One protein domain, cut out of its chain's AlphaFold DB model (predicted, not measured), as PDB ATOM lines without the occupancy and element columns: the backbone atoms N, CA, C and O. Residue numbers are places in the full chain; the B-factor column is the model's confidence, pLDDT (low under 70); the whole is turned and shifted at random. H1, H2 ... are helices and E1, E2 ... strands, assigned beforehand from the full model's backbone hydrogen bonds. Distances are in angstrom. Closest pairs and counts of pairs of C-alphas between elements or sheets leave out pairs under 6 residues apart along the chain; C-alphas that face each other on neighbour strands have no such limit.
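This is residues 57 to 98 of the 98 residues of the protein "Lactamase_B domain-containing protein" of Dickeya dianthicola (UniProt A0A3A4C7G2). What is the shape? There is little regular structure: an elongated, open loop of chain, with H1 and E1 towards one end, and residues 75 to 90 reaching the other end and folding back to small H2. What is printed? The 42 residues have H1, E1 and H2 in that order, mostly helix, with only 16 residues in named elements. How spread is it? It is only just loose, close to compact: the radius of gyration of the C-alphas is 11.1 A, the spans 32 by 18 by 12 A.

Where is H1? H1, residues 59 to 67, begins at C-alpha 59, (199.721, 174.701, 106.141), and is 12.2 A long. What follows? E1 is residues 72 to 74; H2, residues 91 to 94, ends at C-alpha 94, (202.204, 180.778, 117.357).

Which elements meet? H1, E1 and H2 are apart from one another; E1 pairs with no named strand. And the backbones? In H1 every O i to N i+4 pair is within hydrogen-bond range; H2 is too short for such a pair.

Which links are long? E1 to H2, 16 residues, is long; H1 to E1 is tight. Any cut or low confidence? The printed part has no cut, and no printed residue is under 70 in pLDDT.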
ATOM      1  N   GLY A  57     201.036 173.564 112.155       96.25
ATOM      2  CA  GLY A  57     201.173 172.633 111.041       96.25
ATOM      3  C   GLY A  57     201.822 173.224 109.787       96.25
ATOM      4  O   GLY A  57     202.080 174.428 109.714       96.25
ATOM      5  N   PRO A  58     202.102 172.372 108.781       96.56
ATOM      6  CA  PRO A  58     202.763 172.778 107.542       96.56
ATOM      7  C   PRO A  58     201.937 173.758 106.701       96.56
ATOM      8  O   PRO A  58     202.520 174.530 105.943       96.56
ATOM      9  N   HIS A  59     200.611 173.801 106.877       96.62
ATOM     10  CA  HIS A  59     199.721 174.701 106.141       96.62
ATOM     11  C   HIS A  59     200.094 176.176 106.310       96.62
ATOM     12  O   HIS A  59     199.926 176.952 105.373       96.62
ATOM     13  N   TYR A  60     200.658 176.573 107.455       97.00
ATOM     14  CA  TYR A  60     201.142 177.943 107.644       97.00
ATOM     15  C   TYR A  60     202.313 178.294 106.721       97.00
ATOM     16  O   TYR A  60     202.391 179.431 106.258       97.00
ATOM     17  N   LYS A  61     203.180 177.330 106.380       96.25
ATOM     18  CA  LYS A  61     204.245 177.544 105.386       96.25
ATOM     19  C   LYS A  61     203.658 177.749 103.993       96.25
ATOM     20  O   LYS A  61     204.103 178.643 103.278       96.25
ATOM     21  N   ASP A  62     202.626 176.989 103.639       97.38
ATOM     22  CA  ASP A  62     201.937 177.132 102.351       97.38
ATOM     23  C   ASP A  62     201.198 178.478 102.255       97.38
ATOM     24  O   ASP A  62     201.248 179.156 101.224       97.38
ATOM     25  N   ILE A  63     200.564 178.913 103.352       97.62
ATOM     26  CA  ILE A  63     199.928 180.233 103.476       97.62
ATOM     27  C   ILE A  63     200.979 181.343 103.317       97.62
ATOM     28  O   ILE A  63     200.782 182.260 102.514       97.62
ATOM     29  N   ALA A  64     202.110 181.245 104.022       95.94
ATOM     30  CA  ALA A  64     203.208 182.205 103.925       95.94
ATOM     31  C   ALA A  64     203.772 182.279 102.497       95.94
ATOM     32  O   ALA A  64     203.924 183.370 101.951       95.94
ATOM     33  N   ALA A  65     204.002 181.135 101.849       96.44
ATOM     34  CA  ALA A  65     204.503 181.078 100.477       96.44
ATOM     35  C   ALA A  65     203.529 181.719  99.473       96.44
ATOM     36  O   ALA A  65     203.952 182.417  98.546       96.44
ATOM     37  N   ARG A  66     202.218 181.523  99.667       96.81
ATOM     38  CA  ARG A  66     201.179 182.049  98.774       96.81
ATOM     39  C   ARG A  66     200.971 183.557  98.920       96.81
ATOM     40  O   ARG A  66     200.914 184.259  97.911       96.81
ATOM     41  N   PHE A  67     200.844 184.055 100.148       96.19
ATOM     42  CA  PHE A  67     200.493 185.459 100.416       96.19
ATOM     43  C   PHE A  67     201.706 186.364 100.672       96.19
ATOM     44  O   PHE A  67     201.590 187.589 100.556       96.19
ATOM     45  N   LYS A  68     202.879 185.768 100.924       92.81
ATOM     46  CA  LYS A  68     204.218 186.370 101.066       92.81
ATOM     47  C   LYS A  68     204.410 187.302 102.262       92.81
ATOM     48  O   LYS A  68     205.389 187.165 102.979       92.81
ATOM     49  N   ARG A  69     203.523 188.278 102.449       95.06
ATOM     50  CA  ARG A  69     203.616 189.311 103.486       95.06
ATOM     51  C   ARG A  69     202.246 189.576 104.092       95.06
ATOM     52  O   ARG A  69     201.267 189.694 103.358       95.06
ATOM     53  N   PHE A  70     202.233 189.773 105.404       97.50
ATOM     54  CA  PHE A  70     201.088 190.260 106.164       97.50
ATOM     55  C   PHE A  70     201.450 191.570 106.869       97.50
ATOM     56  O   PHE A  70     202.591 191.767 107.284       97.50
ATOM     57  N   ASP A  71     200.490 192.481 106.968       98.06
ATOM     58  CA  ASP A  71     200.600 193.704 107.770       98.06
ATOM     59  C   ASP A  71     200.134 193.471 109.210       98.06
ATOM     60  O   ASP A  71     200.575 194.169 110.118       98.06
ATOM     61  N   LEU A  72     199.241 192.499 109.409       97.81
ATOM     62  CA  LEU A  72     198.766 192.063 110.715       97.81
ATOM     63  C   LEU A  72     198.546 190.552 110.701       97.81
ATOM     64  O   LEU A  72     198.028 189.999 109.728       97.81
ATOM     65  N   VAL A  73     198.914 189.904 111.798       97.62
ATOM     66  CA  VAL A  73     198.774 188.465 111.997       97.62
ATOM     67  C   VAL A  73     198.127 188.252 113.361       97.62
ATOM     68  O   VAL A  73     198.696 188.632 114.380       97.62
ATOM     69  N   ALA A  74     196.916 187.703 113.368       97.75
ATOM     70  CA  ALA A  74     196.181 187.341 114.570       97.75
ATOM     71  C   ALA A  74     196.063 185.816 114.621       97.75
ATOM     72  O   ALA A  74     195.471 185.200 113.728       97.75
ATOM     73  N   LEU A  75     196.666 185.227 115.649       97.56
ATOM     74  CA  LEU A  75     196.828 183.786 115.785       97.56
ATOM     75  C   LEU A  75     196.149 183.285 117.047       97.56
ATOM     76  O   LEU A  75     196.138 183.975 118.067       97.56
ATOM     77  N   ASP A  76     195.653 182.056 116.968       95.50
ATOM     78  CA  ASP A  76     195.328 181.271 118.146       95.50
ATOM     79  C   ASP A  76     196.592 181.053 118.991       95.50
ATOM     80  O   ASP A  76     197.664 180.736 118.480       95.50
ATOM     81  N   MET A  77     196.464 181.285 120.288       95.12
ATOM     82  CA  MET A  77     197.506 181.068 121.295       95.12
ATOM     83  C   MET A  77     196.880 180.825 122.678       95.12
ATOM     84  O   MET A  77     197.517 181.049 123.707       95.12
ATOM     85  N   GLY A  78     195.597 180.452 122.708       94.19
ATOM     86  CA  GLY A  78     194.821 180.201 123.919       94.19
ATOM     87  C   GLY A  78     194.296 178.770 123.940       94.19
ATOM     88  O   GLY A  78     194.442 178.044 122.964       94.19
ATOM     89  N   GLN A  79     193.701 178.351 125.063       96.12
ATOM     90  CA  GLN A  79     193.135 176.999 125.218       96.12
ATOM     91  C   GLN A  79     194.118 175.870 124.844       96.12
ATOM     92  O   GLN A  79     193.680 174.781 124.507       96.12
ATOM     93  N   TYR A  80     195.437 176.080 124.878       95.88
ATOM     94  CA  TYR A  80     196.407 175.027 124.580       95.88
ATOM     95  C   TYR A  80     196.488 174.027 125.739       95.88
ATOM     96  O   TYR A  80     196.515 174.417 126.904       95.88
ATOM     97  N   ASP A  81     196.553 172.735 125.418       96.50
ATOM     98  CA  ASP A  81     196.698 171.659 126.400       96.50
ATOM     99  C   ASP A  81     197.360 170.432 125.745       96.50
ATOM    100  O   ASP A  81     197.099 170.149 124.567       96.50
ATOM    101  N   PRO A  82     198.187 169.664 126.480       95.75
ATOM    102  CA  PRO A  82     198.740 168.397 125.998       95.75
ATOM    103  C   PRO A  82     197.707 167.371 125.505       95.75
ATOM    104  O   PRO A  82     198.069 166.479 124.736       95.75
ATOM    105  N   LEU A  83     196.443 167.467 125.925       97.00
ATOM    106  CA  LEU A  83     195.354 166.591 125.483       97.00
ATOM    107  C   LEU A  83     194.847 166.908 124.068       97.00
ATOM    108  O   LEU A  83     194.210 166.056 123.446       97.00
ATOM    109  N   TRP A  84     195.133 168.094 123.527       94.31
ATOM    110  CA  TRP A  84     194.701 168.490 122.182       94.31
ATOM    111  C   TRP A  84     195.745 169.338 121.426       94.31
ATOM    112  O   TRP A  84     195.435 170.394 120.863       94.31
ATOM    113  N   PRO A  85     196.981 168.823 121.283       94.19
ATOM    114  CA  PRO A  85     198.130 169.568 120.750       94.19
ATOM    115  C   PRO A  85     198.025 169.856 119.246       94.19
ATOM    116  O   PRO A  85     198.849 170.544 118.657       94.19
ATOM    117  N   TYR A  86     197.039 169.266 118.576       95.00
ATOM    118  CA  TYR A  86     196.882 169.358 117.131       95.00
ATOM    119  C   TYR A  86     195.884 170.414 116.691       95.00
ATOM    120  O   TYR A  86     195.782 170.658 115.492       95.00
ATOM    121  N   ILE A  87     195.128 170.991 117.620       97.12
ATOM    122  CA  ILE A  87     193.978 171.829 117.285       97.12
ATOM    123  C   ILE A  87     194.021 173.221 117.923       97.12
ATOM    124  O   ILE A  87     193.296 174.086 117.445       97.12
ATOM    125  N   HIS A  88     194.905 173.438 118.901       97.62
ATOM    126  CA  HIS A  88     195.252 174.741 119.475       97.62
ATOM    127  C   HIS A  88     196.772 174.893 119.522       97.62
ATOM    128  O   HIS A  88     197.476 173.908 119.751       97.62
ATOM    129  N   MET A  89     197.272 176.104 119.278       97.56
ATOM    130  CA  MET A  89     198.708 176.408 119.333       97.56
ATOM    131  C   MET A  89     199.130 176.864 120.725       97.56
ATOM    132  O   MET A  89     198.416 177.625 121.381       97.56
ATOM    133  N   THR A  90     200.340 176.485 121.139       97.50
ATOM    134  CA  THR A  90     201.003 177.189 122.247       97.50
ATOM    135  C   THR A  90     201.502 178.569 121.787       97.50
ATOM    136  O   THR A  90     201.689 178.790 120.584       97.50
ATOM    137  N   PRO A  91     201.786 179.512 122.704       97.00
ATOM    138  CA  PRO A  91     202.408 180.789 122.350       97.00
ATOM    139  C   PRO A  91     203.733 180.628 121.582       97.00
ATOM    140  O   PRO A  91     204.017 181.388 120.655       97.00
ATOM    141  N   GLU A  92     204.531 179.609 121.909       97.06
ATOM    142  CA  GLU A  92     205.792 179.300 121.225       97.06
ATOM    143  C   GLU A  92     205.558 178.808 119.796       97.06
ATOM    144  O   GLU A  92     206.314 179.171 118.894       97.06
ATOM    145  N   GLU A  93     204.525 177.999 119.561       97.31
ATOM    146  CA  GLU A  93     204.149 177.579 118.211       97.31
ATOM    147  C   GLU A  93     203.598 178.746 117.392       97.31
ATOM    148  O   GLU A  93     204.018 178.931 116.248       97.31
ATOM    149  N   ALA A  94     202.735 179.574 117.990       97.12
ATOM    150  CA  ALA A  94     202.204 180.778 117.357       97.12
ATOM    151  C   ALA A  94     203.336 181.735 116.939       97.12
ATOM    152  O   ALA A  94     203.311 182.265 115.832       97.12
ATOM    153  N   SER A  95     204.390 181.876 117.755       95.81
ATOM    154  CA  SER A  95     205.567 182.701 117.419       95.81
ATOM    155  C   SER A  95     206.360 182.225 116.191       95.81
ATOM    156  O   SER A  95     207.176 182.973 115.657       95.81
ATOM    157  N   ARG A  96     206.138 180.984 115.736       95.44
ATOM    158  CA  ARG A  96     206.785 180.386 114.552       95.44
ATOM    159  C   ARG A  96     205.904 180.445 113.308       95.44
ATOM    160  O   ARG A  96     206.291 179.907 112.266       95.44
ATOM    161  N   VAL A  97     204.695 180.984 113.426       91.31
ATOM    162  CA  VAL A  97     203.808 181.197 112.287       91.31
ATOM    163  C   VAL A  97     204.207 182.506 111.618       91.31
ATOM    164  O   VAL A  97     204.202 183.543 112.271       91.31
ATOM    165  N   VAL A  98     204.477 182.391 110.310       74.81
ATOM    166  CA  VAL A  98     204.892 183.418 109.330       74.81
ATOM    167  C   VAL A  98     206.210 184.145 109.602       74.81
ATOM    168  O   VAL A  98     206.342 184.869 110.605       74.81
TER     169      VAL A  98